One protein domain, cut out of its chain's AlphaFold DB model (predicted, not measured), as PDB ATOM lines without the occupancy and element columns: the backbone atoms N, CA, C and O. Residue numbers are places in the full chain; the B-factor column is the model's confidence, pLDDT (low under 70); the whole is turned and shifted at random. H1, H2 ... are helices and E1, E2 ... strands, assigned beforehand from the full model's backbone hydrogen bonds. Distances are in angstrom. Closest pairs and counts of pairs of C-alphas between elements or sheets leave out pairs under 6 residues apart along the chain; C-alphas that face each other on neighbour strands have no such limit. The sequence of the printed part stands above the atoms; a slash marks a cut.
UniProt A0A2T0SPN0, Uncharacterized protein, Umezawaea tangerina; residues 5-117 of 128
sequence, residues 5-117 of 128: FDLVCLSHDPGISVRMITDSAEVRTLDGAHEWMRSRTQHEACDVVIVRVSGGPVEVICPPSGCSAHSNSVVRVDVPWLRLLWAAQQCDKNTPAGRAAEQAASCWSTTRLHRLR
ATOM      1  N   PHE A   5     -38.913   7.620 -70.954       83.25
ATOM      2  CA  PHE A   5     -39.012   6.192 -71.223       83.25
ATOM      3  C   PHE A   5     -40.277   5.923 -72.033       83.25
ATOM      4  O   PHE A   5     -41.342   6.455 -71.722       83.25
ATOM      5  N   ASP A   6     -40.145   5.093 -73.058       86.88
ATOM      6  CA  ASP A   6     -41.257   4.577 -73.845       86.88
ATOM      7  C   ASP A   6     -41.348   3.061 -73.601       86.88
ATOM      8  O   ASP A   6     -40.333   2.366 -73.497       86.88
ATOM      9  N   LEU A   7     -42.564   2.537 -73.456       85.88
ATOM     10  CA  LEU A   7     -42.819   1.099 -73.352       85.88
ATOM     11  C   LEU A   7     -43.205   0.567 -74.712       85.88
ATOM     12  O   LEU A   7     -44.098   1.113 -75.348       85.88
ATOM     13  N   VAL A   8     -42.589  -0.533 -75.129       88.88
ATOM     14  CA  VAL A   8     -42.849  -1.105 -76.447       88.88
ATOM     15  C   VAL A   8     -43.261  -2.555 -76.291       88.88
ATOM     16  O   VAL A   8     -42.481  -3.400 -75.852       88.88
ATOM     17  N   CYS A   9     -44.507  -2.843 -76.655       87.25
ATOM     18  CA  CYS A   9     -45.057  -4.189 -76.673       87.25
ATOM     19  C   CYS A   9     -44.722  -4.868 -78.004       87.25
ATOM     20  O   CYS A   9     -45.278  -4.532 -79.049       87.25
ATOM     21  N   LEU A  10     -43.832  -5.854 -77.948       89.38
ATOM     22  CA  LEU A  10     -43.348  -6.675 -79.056       89.38
ATOM     23  C   LEU A  10     -44.166  -7.956 -79.254       89.38
ATOM     24  O   LEU A  10     -43.802  -8.797 -80.073       89.38
ATOM     25  N   SER A  11     -45.289  -8.128 -78.554       87.56
ATOM     26  CA  SER A  11     -46.278  -9.165 -78.894       87.56
ATOM     27  C   SER A  11     -47.061  -8.840 -80.175       87.56
ATOM     28  O   SER A  11     -47.685  -9.735 -80.741       87.56
ATOM     29  N   HIS A  12     -46.990  -7.596 -80.654       86.56
ATOM     30  CA  HIS A  12     -47.668  -7.106 -81.852       86.56
ATOM     31  C   HIS A  12     -46.659  -6.711 -82.939       86.56
ATOM     32  O   HIS A  12     -45.482  -6.482 -82.654       86.56
ATOM     33  N   ASP A  13     -47.122  -6.651 -84.187       88.81
ATOM     34  CA  ASP A  13     -46.338  -6.189 -85.331       88.81
ATOM     35  C   ASP A  13     -47.110  -5.101 -86.111       88.81
ATOM     36  O   ASP A  13     -48.195  -5.402 -86.616       88.81
ATOM     37  N   PRO A  14     -46.588  -3.860 -86.225       87.06
ATOM     38  CA  PRO A  14     -45.408  -3.349 -85.521       87.06
ATOM     39  C   PRO A  14     -45.579  -3.387 -83.996       87.06
ATOM     40  O   PRO A  14     -46.697  -3.481 -83.485       87.06
ATOM     41  N   GLY A  15     -44.465  -3.306 -83.266       88.69
ATOM     42  CA  GLY A  15     -44.511  -3.154 -81.818       88.69
ATOM     43  C   GLY A  15     -45.305  -1.904 -81.430       88.69
ATOM     44  O   GLY A  15     -45.161  -0.851 -82.053       88.69
ATOM     45  N   ILE A  16     -46.159  -2.022 -80.414       87.50
ATOM     46  CA  ILE A  16     -46.998  -0.909 -79.951       87.50
ATOM     47  C   ILE A  16     -46.211  -0.111 -78.918       87.50
ATOM     48  O   ILE A  16     -45.885  -0.641 -77.856       87.50
ATOM     49  N   SER A  17     -45.931   1.153 -79.233       86.62
ATOM     50  CA  SER A  17     -45.215   2.083 -78.359       86.62
ATOM     51  C   SER A  17     -46.200   2.910 -77.528       86.62
ATOM     52  O   SER A  17     -47.130   3.518 -78.060       86.62
ATOM     53  N   VAL A  18     -46.008   2.922 -76.213       81.62
ATOM     54  CA  VAL A  18     -46.762   3.724 -75.252       81.62
ATOM     55  C   VAL A  18     -45.774   4.627 -74.536       81.62
ATOM     56  O   VAL A  18     -44.959   4.173 -73.730       81.62
ATOM     57  N   ARG A  19     -45.866   5.929 -74.814       79.81
ATOM     58  CA  ARG A  19     -45.040   6.914 -74.125       79.81
ATOM     59  C   ARG A  19     -45.441   7.010 -72.663       79.81
ATOM     60  O   ARG A  19     -46.597   7.296 -72.344       79.81
ATOM     61  N   MET A  20     -44.468   6.853 -71.772       73.44
ATOM     62  CA  MET A  20     -44.692   7.049 -70.346       73.44
ATOM     63  C   MET A  20     -44.579   8.537 -70.028       73.44
ATOM     64  O   MET A  20     -43.514   9.056 -69.697       73.44
ATOM     65  N   ILE A  21     -45.699   9.248 -70.152       64.06
ATOM     66  CA  ILE A  21     -45.806  10.627 -69.676       64.06
ATOM     67  C   ILE A  21     -46.202  10.559 -68.208       64.06
ATOM     68  O   ILE A  21     -47.346  10.258 -67.874       64.06
ATOM     69  N   THR A  22     -45.249  10.799 -67.317       60.72
ATOM     70  CA  THR A  22     -45.554  10.907 -65.897       60.72
ATOM     71  C   THR A  22     -44.652  11.910 -65.211       60.72
ATOM     72  O   THR A  22     -43.439  11.969 -65.420       60.72
ATOM     73  N   ASP A  23     -45.290  12.692 -64.355       58.03
ATOM     74  CA  ASP A  23     -44.658  13.702 -63.520       58.03
ATOM     75  C   ASP A  23     -44.017  13.050 -62.280       58.03
ATOM     76  O   ASP A  23     -43.292  13.710 -61.531       58.03
ATOM     77  N   SER A  24     -44.265  11.747 -62.067       56.41
ATOM     78  CA  SER A  24     -43.749  10.984 -60.935       56.41
ATOM     79  C   SER A  24     -42.239  10.800 -61.047       56.41
ATOM     80  O   SER A  24     -41.714  10.279 -62.035       56.41
ATOM     81  N   ALA A  25     -41.529  11.200 -59.993       59.84
ATOM     82  CA  ALA A  25     -40.088  11.012 -59.876       59.84
ATOM     83  C   ALA A  25     -39.676   9.528 -59.922       59.84
ATOM     84  O   ALA A  25     -38.560   9.228 -60.339       59.84
ATOM     85  N   GLU A  26     -40.572   8.609 -59.553       59.16
ATOM     86  CA  GLU A  26     -40.310   7.165 -59.491       59.16
ATOM     87  C   GLU A  26     -40.031   6.584 -60.882       59.16
ATOM     88  O   GLU A  26     -39.078   5.832 -61.088       59.16
ATOM     89  N   VAL A  27     -40.785   7.037 -61.879       61.66
ATOM     90  CA  VAL A  27     -40.732   6.533 -63.257       61.66
ATOM     91  C   VAL A  27     -39.560   7.121 -64.059       61.66
ATOM     92  O   VAL A  27     -39.285   6.729 -65.191       61.66
ATOM     93  N   ARG A  28     -38.790   8.027 -63.446       64.06
ATOM     94  CA  ARG A  28     -37.507   8.501 -63.990       64.06
ATOM     95  C   ARG A  28     -36.378   7.487 -63.804       64.06
ATOM     96  O   ARG A  28     -35.273   7.708 -64.303       64.06
ATOM     97  N   THR A  29     -36.637   6.404 -63.077       70.50
ATOM     98  CA  THR A  29     -35.708   5.292 -62.890       70.50
ATOM     99  C   THR A  29     -36.164   4.081 -63.690       70.50
ATOM    100  O   THR A  29     -37.348   3.919 -63.981       70.50
ATOM    101  N   LEU A  30     -35.219   3.208 -64.035       66.44
ATOM    102  CA  LEU A  30     -35.544   1.977 -64.743       66.44
ATOM    103  C   LEU A  30     -36.439   1.047 -63.919       66.44
ATOM    104  O   LEU A  30     -37.371   0.453 -64.454       66.44
ATOM    105  N   ASP A  31     -36.157   0.940 -62.624       70.50
ATOM    106  CA  ASP A  31     -36.931   0.089 -61.727       70.50
ATOM    107  C   ASP A  31     -38.358   0.621 -61.590       70.50
ATOM    108  O   ASP A  31     -39.306  -0.147 -61.733       70.50
ATOM    109  N   GLY A  32     -38.530   1.940 -61.469       72.38
ATOM    110  CA  GLY A  32     -39.855   2.556 -61.465       72.38
ATOM    111  C   GLY A  32     -40.583   2.448 -62.807       72.38
ATOM    112  O   GLY A  32     -41.793   2.259 -62.817       72.38
ATOM    113  N   ALA A  33     -39.883   2.486 -63.947       70.69
ATOM    114  CA  ALA A  33     -40.482   2.199 -65.255       70.69
ATOM    115  C   ALA A  33     -40.987   0.747 -65.352       70.69
ATOM    116  O   ALA A  33     -42.083   0.483 -65.850       70.69
ATOM    117  N   HIS A  34     -40.198  -0.196 -64.835       70.38
ATOM    118  CA  HIS A  34     -40.540  -1.613 -64.803       70.38
ATOM    119  C   HIS A  34     -41.704  -1.908 -63.841       70.38
ATOM    120  O   HIS A  34     -42.625  -2.644 -64.194       70.38
ATOM    121  N   GLU A  35     -41.711  -1.306 -62.653       72.44
ATOM    122  CA  GLU A  35     -42.789  -1.431 -61.667       72.44
ATOM    123  C   GLU A  35     -44.088  -0.762 -62.140       72.44
ATOM    124  O   GLU A  35     -45.180  -1.326 -62.011       72.44
ATOM    125  N   TRP A  36     -43.977   0.404 -62.779       74.38
ATOM    126  CA  TRP A  36     -45.106   1.073 -63.421       74.38
ATOM    127  C   TRP A  36     -45.745   0.182 -64.492       74.38
ATOM    128  O   TRP A  36     -46.968   0.057 -64.538       74.38
ATOM    129  N   MET A  37     -44.934  -0.512 -65.300       69.94
ATOM    130  CA  MET A  37     -45.430  -1.478 -66.284       69.94
ATOM    131  C   MET A  37     -46.212  -2.616 -65.613       69.94
ATOM    132  O   MET A  37     -47.367  -2.847 -65.986       69.94
ATOM    133  N   ARG A  38     -45.640  -3.270 -64.592       68.69
ATOM    134  CA  ARG A  38     -46.298  -4.390 -63.888       68.69
ATOM    135  C   ARG A  38     -47.630  -3.980 -63.268       68.69
ATOM    136  O   ARG A  38     -48.613  -4.699 -63.391       68.69
ATOM    137  N   SER A  39     -47.680  -2.807 -62.642       70.00
ATOM    138  CA  SER A  39     -48.864  -2.351 -61.905       70.00
ATOM    139  C   SER A  39     -50.027  -1.875 -62.786       70.00
ATOM    140  O   SER A  39     -51.164  -1.854 -62.316       70.00
ATOM    141  N   ARG A  40     -49.782  -1.466 -64.041       66.38
ATOM    142  CA  ARG A  40     -50.783  -0.740 -64.851       66.38
ATOM    143  C   ARG A  40     -51.264  -1.461 -66.100       66.38
ATOM    144  O   ARG A  40     -52.324  -1.103 -66.606       66.38
ATOM    145  N   THR A  41     -50.506  -2.415 -66.632       59.06
ATOM    146  CA  THR A  41     -50.695  -2.788 -68.041       59.06
ATOM    147  C   THR A  41     -51.503  -4.058 -68.307       59.06
ATOM    148  O   THR A  41     -51.836  -4.282 -69.459       59.06
ATOM    149  N   GLN A  42     -51.864  -4.894 -67.320       63.28
ATOM    150  CA  GLN A  42     -52.471  -6.231 -67.573       63.28
ATOM    151  C   GLN A  42     -51.699  -7.078 -68.622       63.28
ATOM    152  O   GLN A  42     -52.202  -8.072 -69.138       63.28
ATOM    153  N   HIS A  43     -50.457  -6.697 -68.931       66.81
ATOM    154  CA  HIS A  43     -49.630  -7.233 -70.008       66.81
ATOM    155  C   HIS A  43     -48.480  -8.077 -69.441       66.81
ATOM    156  O   HIS A  43     -47.424  -8.178 -70.052       66.81
ATOM    157  N   GLU A  44     -48.676  -8.711 -68.279       65.25
ATOM    158  CA  GLU A  44     -47.654  -9.539 -67.615       65.25
ATOM    159  C   GLU A  44     -47.156 -10.698 -68.491       65.25
ATOM    160  O   GLU A  44     -46.027 -11.155 -68.327       65.25
ATOM    161  N   ALA A  45     -47.987 -11.149 -69.435       72.44
ATOM    162  CA  ALA A  45     -47.662 -12.189 -70.407       72.44
ATOM    163  C   ALA A  45     -47.149 -11.648 -71.758       72.44
ATOM    164  O   ALA A  45     -46.817 -12.437 -72.643       72.44
ATOM    165  N   CYS A  46     -47.123 -10.329 -71.962       78.88
ATOM    166  CA  CYS A  46     -46.655  -9.739 -73.213       78.88
ATOM    167  C   CYS A  46     -45.127  -9.621 -73.239       78.88
ATOM    168  O   CYS A  46     -44.485  -9.335 -72.229       78.88
ATOM    169  N   ASP A  47     -44.549  -9.762 -74.432       84.31
ATOM    170  CA  ASP A  47     -43.150  -9.418 -74.673       84.31
ATOM    171  C   ASP A  47     -43.040  -7.890 -74.701       84.31
ATOM    172  O   ASP A  47     -43.459  -7.254 -75.668       84.31
ATOM    173  N   VAL A  48     -42.539  -7.292 -73.621       84.75
ATOM    174  CA  VAL A  48     -42.401  -5.839 -73.477       84.75
ATOM    175  C   VAL A  48     -40.937  -5.478 -73.277       84.75
ATOM    176  O   VAL A  48     -40.228  -6.122 -72.503       84.75
ATOM    177  N   VAL A  49     -40.499  -4.413 -73.941       88.56
ATOM    178  CA  VAL A  49     -39.207  -3.760 -73.699       88.56
ATOM    179  C   VAL A  49     -39.420  -2.310 -73.280       88.56
ATOM    180  O   VAL A  49     -40.451  -1.708 -73.580       88.56
ATOM    181  N   ILE A  50     -38.434  -1.746 -72.589       87.25
ATOM    182  CA  ILE A  50     -38.409  -0.325 -72.230       87.25
ATOM    183  C   ILE A  50     -37.353   0.354 -73.096       87.25
ATOM    184  O   ILE A  50     -36.211  -0.098 -73.152       87.25
ATOM    185  N   VAL A  51     -37.718   1.445 -73.754       89.25
ATOM    186  CA  VAL A  51     -36.811   2.267 -74.551       89.25
ATOM    187  C   VAL A  51     -36.515   3.538 -73.776       89.25
ATOM    188  O   VAL A  51     -37.417   4.302 -73.439       89.25
ATOM    189  N   ARG A  52     -35.240   3.788 -73.485       87.38
ATOM    190  CA  ARG A  52     -34.801   5.073 -72.936       87.38
ATOM    191  C   ARG A  52     -34.616   6.068 -74.075       87.38
ATOM    192  O   ARG A  52     -33.938   5.768 -75.061       87.38
ATOM    193  N   VAL A  53     -35.154   7.272 -73.896       83.50
ATOM    194  CA  VAL A  53     -35.171   8.340 -74.898       83.50
ATOM    195  C   VAL A  53     -34.484   9.597 -74.365       83.50
ATOM    196  O   VAL A  53     -34.805  10.101 -73.286       83.50
ATOM    197  N   SER A  54     -33.542  10.126 -75.149       81.38
ATOM    198  CA  SER A  54     -32.823  11.377 -74.872       81.38
ATOM    199  C   SER A  54     -32.554  12.137 -76.174       81.38
ATOM    200  O   SER A  54     -31.442  12.120 -76.694       81.38
ATOM    201  N   GLY A  55     -33.590  12.766 -76.742       77.94
ATOM    202  CA  GLY A  55     -33.534  13.325 -78.106       77.94
ATOM    203  C   GLY A  55     -33.689  12.269 -79.213       77.94
ATOM    204  O   GLY A  55     -33.611  12.599 -80.390       77.94
ATOM    205  N   GLY A  56     -33.923  11.014 -78.823       81.69
ATOM    206  CA  GLY A  56     -34.125   9.832 -79.660       81.69
ATOM    207  C   GLY A  56     -33.890   8.549 -78.844       81.69
ATOM    208  O   GLY A  56     -33.405   8.653 -77.708       81.69
ATOM    209  N   PRO A  57     -34.237   7.360 -79.371       82.94
ATOM    210  CA  PRO A  57     -33.953   6.076 -78.731       82.94
ATOM    211  C   PRO A  57     -32.446   5.873 -78.547       82.94
ATOM    212  O   PRO A  57     -31.685   5.927 -79.514       82.94
ATOM    213  N   VAL A  58     -32.009   5.640 -77.308       87.12
ATOM    214  CA  VAL A  58     -30.582   5.440 -76.988       87.12
ATOM    215  C   VAL A  58     -30.277   4.035 -76.484       87.12
ATOM    216  O   VAL A  58     -29.240   3.471 -76.816       87.12
ATOM    217  N   GLU A  59     -31.184   3.447 -75.713       90.12
ATOM    218  CA  GLU A  59     -30.981   2.163 -75.045       90.12
ATOM    219  C   GLU A  59     -32.313   1.422 -74.988       90.12
ATOM    220  O   GLU A  59     -33.355   2.027 -74.724       90.12
ATOM    221  N   VAL A  60     -32.268   0.116 -75.227       89.56
ATOM    222  CA  VAL A  60     -33.400  -0.790 -75.078       89.56
ATOM    223  C   VAL A  60     -33.110  -1.724 -73.924       89.56
ATOM    224  O   VAL A  60     -32.012  -2.259 -73.770       89.56
ATOM    225  N   ILE A  61     -34.126  -1.917 -73.106       87.69
ATOM    226  CA  ILE A  61     -34.023  -2.643 -71.864       87.69
ATOM    227  C   ILE A  61     -34.992  -3.813 -71.944       87.69
ATOM    228  O   ILE A  61     -36.203  -3.632 -72.071       87.69
ATOM    229  N   CYS A  62     -34.430  -5.017 -71.896       86.19
ATOM    230  CA  CYS A  62     -35.163  -6.270 -71.877       86.19
ATOM    231  C   CYS A  62     -35.369  -6.704 -70.416       86.19
ATOM    232  O   CYS A  62     -34.396  -7.098 -69.759       86.19
ATOM    233  N   PRO A  63     -36.601  -6.633 -69.881       75.75
ATOM    234  CA  PRO A  63     -36.906  -7.167 -68.563       75.75
ATOM    235  C   PRO A  63     -36.944  -8.710 -68.588       75.75
ATOM    236  O   PRO A  63     -37.157  -9.302 -69.652       75.75
ATOM    237  N   PRO A  64     -36.812  -9.376 -67.423       68.88
ATOM    238  CA  PRO A  64     -36.874 -10.837 -67.319       68.88
ATOM    239  C   PRO A  64     -38.193 -11.431 -67.836       68.88
ATOM    240  O   PRO A  64     -38.210 -12.496 -68.441       68.88
ATOM    241  N   SER A  65     -39.310 -10.723 -67.642       63.66
ATOM    242  CA  SER A  65     -40.636 -11.160 -68.103       63.66
ATOM    243  C   SER A  65     -40.777 -11.181 -69.627       63.66
ATOM    244  O   SER A  65     -41.625 -11.893 -70.149       63.66
ATOM    245  N   GLY A  66     -39.946 -10.421 -70.348       61.09
ATOM    246  CA  GLY A  66     -40.027 -10.299 -71.801       61.09
ATOM    247  C   GLY A  66     -39.200 -11.331 -72.567       61.09
ATOM    248  O   GLY A  66     -39.321 -11.404 -73.785       61.09
ATOM    249  N   CYS A  67     -38.321 -12.100 -71.917       67.88
ATOM    250  CA  CYS A  67     -37.449 -13.059 -72.598       67.88
ATOM    251  C   CYS A  67     -36.963 -14.165 -71.655       67.88
ATOM    252  O   CYS A  67     -36.321 -13.892 -70.644       67.88
ATOM    253  N   SER A  68     -37.152 -15.428 -72.044       65.50
ATOM    254  CA  SER A  68     -36.689 -16.585 -71.264       65.50
ATOM    255  C   SER A  68     -35.163 -16.720 -71.172       65.50
ATOM    256  O   SER A  68     -34.676 -17.476 -70.334       65.50
ATOM    257  N   ALA A  69     -34.390 -15.998 -71.993       68.81
ATOM    258  CA  ALA A  69     -32.927 -16.061 -71.956       68.81
ATOM    259  C   ALA A  69     -32.303 -15.250 -70.802       68.81
ATOM    260  O   ALA A  69     -31.084 -15.284 -70.617       68.81
ATOM    261  N   HIS A  70     -33.106 -14.524 -70.017       68.31
ATOM    262  CA  HIS A  70     -32.649 -13.779 -68.846       68.31
ATOM    263  C   HIS A  70     -33.422 -14.260 -67.617       68.31
ATOM    264  O   HIS A  70     -34.576 -13.901 -67.410       68.31
ATOM    265  N   SER A  71     -32.791 -15.111 -66.804       59.50
ATOM    266  CA  SER A  71     -33.481 -15.840 -65.734       59.50
ATOM    267  C   SER A  71     -33.999 -14.954 -64.604       59.50
ATOM    268  O   SER A  71     -34.955 -15.362 -63.964       59.50
ATOM    269  N   ASN A  72     -33.392 -13.784 -64.356       63.53
ATOM    270  CA  ASN A  72     -33.835 -12.791 -63.359       63.53
ATOM    271  C   ASN A  72     -33.157 -11.413 -63.508       63.53
ATOM    272  O   ASN A  72     -33.253 -10.573 -62.616       63.53
ATOM    273  N   SER A  73     -32.431 -11.165 -64.601       68.25
ATOM    274  CA  SER A  73     -31.676  -9.925 -64.793       68.25
ATOM    275  C   SER A  73     -32.322  -9.025 -65.838       68.25
ATOM    276  O   SER A  73     -32.820  -9.476 -66.867       68.25
ATOM    277  N   VAL A  74     -32.286  -7.724 -65.568       76.31
ATOM    278  CA  VAL A  74     -32.611  -6.702 -66.560       76.31
ATOM    279  C   VAL A  74     -31.394  -6.523 -67.461       76.31
ATOM    280  O   VAL A  74     -30.307  -6.207 -66.973       76.31
ATOM    281  N   VAL A  75     -31.564  -6.716 -68.768       83.88
ATOM    282  CA  VAL A  75     -30.484  -6.537 -69.747       83.88
ATOM    283  C   VAL A  75     -30.678  -5.227 -70.487       83.88
ATOM    284  O   VAL A  75     -31.765  -4.936 -70.978       83.88
ATOM    285  N   ARG A  76     -29.609  -4.437 -70.557       87.81
ATOM    286  CA  ARG A  76     -29.575  -3.151 -71.251       87.81
ATOM    287  C   ARG A  76     -28.706  -3.274 -72.487       87.81
ATOM    288  O   ARG A  76     -27.615  -3.836 -72.408       87.81
ATOM    289  N   VAL A  77     -29.200  -2.771 -73.608       90.19
ATOM    290  CA  VAL A  77     -28.506  -2.847 -74.889       90.19
ATOM    291  C   VAL A  77     -28.638  -1.527 -75.626       90.19
ATOM    292  O   VAL A  77     -29.729  -0.973 -75.746       90.19
ATOM    293  N   ASP A  78     -27.522  -1.039 -76.151       92.69
ATOM    294  CA  ASP A  78     -27.488   0.191 -76.929       92.69
ATOM    295  C   ASP A  78     -28.253   0.039 -78.251       92.69
ATOM    296  O   ASP A  78     -28.100  -0.950 -78.978       92.69
ATOM    297  N   VAL A  79     -29.037   1.058 -78.615       93.00
ATOM    298  CA  VAL A  79     -29.771   1.087 -79.892       93.00
ATOM    299  C   VAL A  79     -28.833   0.915 -81.101       93.00
ATOM    300  O   VAL A  79     -29.150   0.099 -81.969       93.00
ATOM    301  N   PRO A  80     -27.657   1.578 -81.179       93.88
ATOM    302  CA  PRO A  80     -26.682   1.320 -82.241       93.88
ATOM    303  C   PRO A  80     -26.263  -0.148 -82.376       93.88
ATOM    304  O   PRO A  80     -26.134  -0.640 -83.496       93.88
ATOM    305  N   TRP A  81     -26.096  -0.871 -81.266       94.12
ATOM    306  CA  TRP A  81     -25.768  -2.295 -81.314       94.12
ATOM    307  C   TRP A  81     -26.920  -3.120 -81.890       94.12
ATOM    308  O   TRP A  81     -26.695  -3.973 -82.745       94.12
ATOM    309  N   LEU A  82     -28.165  -2.831 -81.497       94.38
ATOM    310  CA  LEU A  82     -29.342  -3.509 -82.052       94.38
ATOM    311  C   LEU A  82     -29.532  -3.230 -83.548       94.38
ATOM    312  O   LEU A  82     -29.941  -4.125 -84.283       94.38
ATOM    313  N   ARG A  83     -29.180  -2.028 -84.020       94.38
ATOM    314  CA  ARG A  83     -29.153  -1.696 -85.457       94.38
ATOM    315  C   ARG A  83     -28.112  -2.519 -86.212       94.38
ATOM    316  O   ARG A  83     -28.415  -3.052 -87.278       94.38
ATOM    317  N   LEU A  84     -26.904  -2.646 -85.658       93.94
ATOM    318  CA  LEU A  84     -25.849  -3.485 -86.233       93.94
ATOM    319  C   LEU A  84     -26.261  -4.957 -86.260       93.94
ATOM    320  O   LEU A  84     -26.089  -5.619 -87.281       93.94
ATOM    321  N   LEU A  85     -26.848  -5.451 -85.170       94.50
ATOM    322  CA  LEU A  85     -27.356  -6.814 -85.087       94.50
ATOM    323  C   LEU A  85     -28.466  -7.056 -86.114       94.50
ATOM    324  O   LEU A  85     -28.421  -8.063 -86.813       94.50
ATOM    325  N   TRP A  86     -29.412  -6.124 -86.258       93.81
ATOM    326  CA  TRP A  86     -30.447  -6.183 -87.290       93.81
ATOM    327  C   TRP A  86     -29.832  -6.295 -88.683       93.81
ATOM    328  O   TRP A  86     -30.141  -7.236 -89.406       93.81
ATOM    329  N   ALA A  87     -28.909  -5.398 -89.043       92.75
ATOM    330  CA  ALA A  87     -28.242  -5.435 -90.342       92.75
ATOM    331  C   ALA A  87     -27.478  -6.751 -90.571       92.75
ATOM    332  O   ALA A  87     -27.573  -7.341 -91.645       92.75
ATOM    333  N   ALA A  88     -26.767  -7.252 -89.558       93.00
ATOM    334  CA  ALA A  88     -26.022  -8.503 -89.653       93.00
ATOM    335  C   ALA A  88     -26.939  -9.735 -89.788       93.00
ATOM    336  O   ALA A  88     -26.595 -10.673 -90.504       93.00
ATOM    337  N   GLN A  89     -28.130  -9.720 -89.177       92.25
ATOM    338  CA  GLN A  89     -29.146 -10.768 -89.354       92.25
ATOM    339  C   GLN A  89     -29.780 -10.770 -90.754       92.25
ATOM    340  O   GLN A  89     -30.399 -11.759 -91.141       92.25
ATOM    341  N   GLN A  90     -29.618  -9.691 -91.526       91.00
ATOM    342  CA  GLN A  90     -30.043  -9.631 -92.927       91.00
ATOM    343  C   GLN A  90     -29.005 -10.239 -93.884       91.00
ATOM    344  O   GLN A  90     -29.306 -10.431 -95.062       91.00
ATOM    345  N   CYS A  91     -27.793 -10.540 -93.409       91.44
ATOM    346  CA  CYS A  91     -26.777 -11.230 -94.196       91.44
ATOM    347  C   CYS A  91     -27.068 -12.734 -94.301       91.44
ATOM    348  O   CYS A  91     -27.698 -13.335 -93.431       91.44
ATOM    349  N   ASP A  92     -26.529 -13.370 -95.344       90.88
ATOM    350  CA  ASP A  92     -26.555 -14.828 -95.467       90.88
ATOM    351  C   ASP A  92     -25.827 -15.483 -94.277       90.88
ATOM    352  O   ASP A  92     -24.730 -15.063 -93.888       90.88
ATOM    353  N   LYS A  93     -26.429 -16.533 -93.711       90.12
ATOM    354  CA  LYS A  93     -25.933 -17.259 -92.528       90.12
ATOM    355  C   LYS A  93     -24.560 -17.900 -92.734       90.12
ATOM    356  O   LYS A  93     -23.856 -18.163 -91.766       90.12
ATOM    357  N   ASN A  94     -24.139 -18.125 -93.975       92.69
ATOM    358  CA  ASN A  94     -22.821 -18.662 -94.310       92.69
ATOM    359  C   ASN A  94     -21.720 -17.590 -94.313       92.69
ATOM    360  O   ASN A  94     -20.531 -17.918 -94.371       92.69
ATOM    361  N   THR A  95     -22.077 -16.309 -94.213       94.88
ATOM    362  CA  THR A  95     -21.102 -15.224 -94.052       94.88
ATOM    363  C   THR A  95     -20.637 -15.114 -92.595       94.88
ATOM    364  O   THR A  95     -21.383 -15.470 -91.679       94.88
ATOM    365  N   PRO A  96     -19.422 -14.595 -92.327       94.44
ATOM    366  CA  PRO A  96     -18.985 -14.307 -90.960       94.44
ATOM    367  C   PRO A  96     -19.964 -13.410 -90.187       94.44
ATOM    368  O   PRO A  96     -20.201 -13.659 -89.009       94.44
ATOM    369  N   ALA A  97     -20.567 -12.419 -90.857       91.62
ATOM    370  CA  ALA A  97     -21.552 -11.522 -90.259       91.62
ATOM    371  C   ALA A  97     -22.839 -12.259 -89.859       91.62
ATOM    372  O   ALA A  97     -23.275 -12.127 -88.719       91.62
ATOM    373  N   GLY A  98     -23.393 -13.092 -90.750       91.50
ATOM    374  CA  GLY A  98     -24.590 -13.889 -90.460       91.50
ATOM    375  C   GLY A  98     -24.379 -14.874 -89.305       91.50
ATOM    376  O   GLY A  98     -25.210 -14.949 -88.401       91.50
ATOM    377  N   ARG A  99     -23.228 -15.562 -89.257       93.06
ATOM    378  CA  ARG A  99     -22.890 -16.460 -88.134       93.06
ATOM    379  C   ARG A  99     -22.724 -15.718 -86.811       93.06
ATOM    380  O   ARG A  99     -23.223 -16.173 -85.785       93.06
ATOM    381  N   ALA A 100     -22.016 -14.587 -86.825       91.12
ATOM    382  CA  ALA A 100     -21.838 -13.765 -85.631       91.12
ATOM    383  C   ALA A 100     -23.188 -13.244 -85.117       91.12
ATOM    384  O   ALA A 100     -23.434 -13.241 -83.913       91.12
ATOM    385  N   ALA A 101     -24.086 -12.868 -86.030       92.31
ATOM    386  CA  ALA A 101     -25.430 -12.431 -85.695       92.31
ATOM    387  C   ALA A 101     -26.260 -13.537 -85.030       92.31
ATOM    388  O   ALA A 101     -26.912 -13.262 -84.027       92.31
ATOM    389  N   GLU A 102     -26.210 -14.781 -85.524       88.88
ATOM    390  CA  GLU A 102     -26.903 -15.914 -84.888       88.88
ATOM    391  C   GLU A 102     -26.405 -16.172 -83.461       88.88
ATOM    392  O   GLU A 102     -27.208 -16.396 -82.557       88.88
ATOM    393  N   GLN A 103     -25.093 -16.083 -83.235       87.56
ATOM    394  CA  GLN A 103     -24.506 -16.259 -81.904       87.56
ATOM    395  C   GLN A 103     -24.864 -15.109 -80.951       87.56
ATOM    396  O   GLN A 103     -25.092 -15.331 -79.762       87.56
ATOM    397  N   ALA A 104     -24.941 -13.881 -81.466       86.81
ATOM    398  CA  ALA A 104     -25.270 -12.690 -80.686       86.81
ATOM    399  C   ALA A 104     -26.784 -12.499 -80.458       86.81
ATOM    400  O   ALA A 104     -27.181 -11.695 -79.610       86.81
ATOM    401  N   ALA A 105     -27.636 -13.232 -81.185       83.12
ATOM    402  CA  ALA A 105     -29.077 -13.001 -81.237       83.12
ATOM    403  C   ALA A 105     -29.823 -13.225 -79.915       83.12
ATOM    404  O   ALA A 105     -30.967 -12.809 -79.858       83.12
ATOM    405  N   SER A 106     -29.222 -13.837 -78.882       82.31
ATOM    406  CA  SER A 106     -29.807 -14.137 -77.551       82.31
ATOM    407  C   SER A 106     -31.320 -13.845 -77.396       82.31
ATOM    408  O   SER A 106     -32.140 -14.618 -77.884       82.31
ATOM    409  N   CYS A 107     -31.703 -12.727 -76.761       85.88
ATOM    410  CA  CYS A 107     -33.089 -12.247 -76.676       85.88
ATOM    411  C   CYS A 107     -33.567 -11.483 -77.914       85.88
ATOM    412  O   CYS A 107     -34.763 -11.300 -78.107       85.88
ATOM    413  N   TRP A 108     -32.653 -11.038 -78.763       90.44
ATOM    414  CA  TRP A 108     -32.879 -10.201 -79.935       90.44
ATOM    415  C   TRP A 108     -32.987 -11.024 -81.221       90.44
ATOM    416  O   TRP A 108     -32.210 -10.864 -82.167       90.44
ATOM    417  N   SER A 109     -33.980 -11.914 -81.257       89.75
ATOM    418  CA  SER A 109     -34.324 -12.652 -82.474       89.75
ATOM    419  C   SER A 109     -34.723 -11.704 -83.609       89.75
ATOM    420  O   SER A 109     -35.175 -10.580 -83.373       89.75
ATOM    421  N   THR A 110     -34.636 -12.182 -84.851       90.50
ATOM    422  CA  THR A 110     -35.047 -11.407 -86.033       90.50
ATOM    423  C   THR A 110     -36.484 -10.916 -85.923       90.50
ATOM    424  O   THR A 110     -36.757  -9.758 -86.221       90.50
ATOM    425  N   THR A 111     -37.401 -11.740 -85.413       90.50
ATOM    426  CA  THR A 111     -38.793 -11.333 -85.177       90.50
ATOM    427  C   THR A 111     -38.885 -10.179 -84.182       90.50
ATOM    428  O   THR A 111     -39.621  -9.221 -84.411       90.50
ATOM    429  N   ARG A 112     -38.125 -10.237 -83.084       91.56
ATOM    430  CA  ARG A 112     -38.154  -9.207 -82.042       91.56
ATOM    431  C   ARG A 112     -37.593  -7.881 -82.549       91.56
ATOM    432  O   ARG A 112     -38.223  -6.842 -82.368       91.56
ATOM    433  N   LEU A 113     -36.456  -7.925 -83.243       93.00
ATOM    434  CA  LEU A 113     -35.861  -6.745 -83.871       93.00
ATOM    435  C   LEU A 113     -36.764  -6.165 -84.967       93.00
ATOM    436  O   LEU A 113     -36.895  -4.948 -85.065       93.00
ATOM    437  N   HIS A 114     -37.451  -7.017 -85.735       93.00
ATOM    438  CA  HIS A 114     -38.401  -6.569 -86.749       93.00
ATOM    439  C   HIS A 114     -39.569  -5.799 -86.136       93.00
ATOM    440  O   HIS A 114     -39.940  -4.740 -86.638       93.00
ATOM    441  N   ARG A 115     -40.143  -6.294 -85.037       93.06
ATOM    442  CA  ARG A 115     -41.241  -5.608 -84.338       93.06
ATOM    443  C   ARG A 115     -40.788  -4.295 -83.699       93.06
ATOM    444  O   ARG A 115     -41.573  -3.357 -83.634       93.06
ATOM    445  N   LEU A 116     -39.514  -4.199 -83.319       92.62
ATOM    446  CA  LEU A 116     -38.884  -2.993 -82.776       92.62
ATOM    447  C   LEU A 116     -38.393  -2.007 -83.863       92.62
ATOM    448  O   LEU A 116     -37.839  -0.961 -83.538       92.62
ATOM    449  N   ARG A 117     -38.595  -2.299 -85.157       92.88
ATOM    450  CA  ARG A 117     -37.992  -1.550 -86.280       92.88
ATOM    451  C   ARG A 117     -38.203  -0.036 -86.258       92.88
ATOM    452  O   ARG A 117     -37.327   0.688 -86.718       92.88
TER     453      ARG A 117
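What this domain is: This is residues 5 to 117 of the 128 residues of an uncharacterized protein of Umezawaea tangerina (UniProt A0A2T0SPN0). A strongly twisted sheet of five strands stands in the middle of an elongated domain, with H2 packed slantwise over one face and H1 beside H2 at that end. H3 runs on from E5 on the opposite face, and H4 and H5 each pack on H3, so that H1 and H4 lie toward the two ends of the long axis. The printed part has 113 residues, with five named strands and five named helices in the order E1 E2 H1 H2 E3 E4 E5 H3 H4 H5. The sheet order is E2 E1 E3 E4 E5, all antiparallel, and the class is mixed, helices and strands. The whole is compact, with a radius of gyration of the C-alphas of 14.5 A and spans of 49 by 30 by 25 A.

Where its parts are: In the sheet, E2 is residues 16 to 19, 9.9 A long, E1 residues 5 to 9, 13.2 A, E3 residues 48 to 53, 16.0 A, E4 residues 57 to 62, 14.2 A, and E5 residues 75 to 78, 10.3 A. C-alpha 5, where E1 begins, is at (-39.012, 6.192, -71.223). H1 is residues 25 to 28, 5.5 A, and H2 residues 30 to 40, 15.5 A. H3 is residues 79 to 89, 15.2 A, H4 residues 96 to 104, 12.2 A, and H5 residues 110 to 115, 8.7 A, ending at C-alpha 115 (-41.241, -5.608, -84.338).

How they stand to each other: E1 and E2 form a hairpin, with N 7 and O 18 at 2.9 A. E1 and E3 are antiparallel at 152 degrees, with N 51 and O 6 at 2.8 A. E3, E4 and E5 make a meander, each strand the antiparallel neighbour of the one before, with N 61 and O 50 at 2.8 A and N 60 and O 77 at 2.8 A. E2, H1, H2 and E3 form a split strand-helix-strand unit, two strands running the same way with E1 between them, and its crossover is right-handed. H2 is on the sheet at a height of 9.8 A, over E3 and only just over E1, on which 3 of its C-alphas fall; its closest C-alphas to E3 are those of Ala 33 and Ile 50, 7.7 A. H1 and H2 touch only at the corner, Val 27 to Ala 33, C-alphas 4.8 A apart. H3 is on the opposite face, at a height of 9.3 A, over none of the strands. H3 and H4 touch at a steep tilt of 58 degrees, opposite ways, the C-alphas of Ala 88 and Ala 97 being closest at 5.4 A. H3 and H5 touch at a steep tilt of 50 degrees, opposite ways, closest at C-alphas 86 and 113, 6.4 A. H4 and H5 are apart. Every O i to N i+4 pair is within hydrogen-bond range in H2, H3, H4 and H5; H1 is too short for such a pair.

The domain as a whole: The C-alphas farthest apart, those of Asp 23 and Asn 94, are 49.7 A apart. The printed part has no cut. The link from E4 to E5, 12 residues, is long. Mean pLDDT of the printed part is 81.4; 26 residues are under 70, among them residues 21 to 28 and 64 to 73.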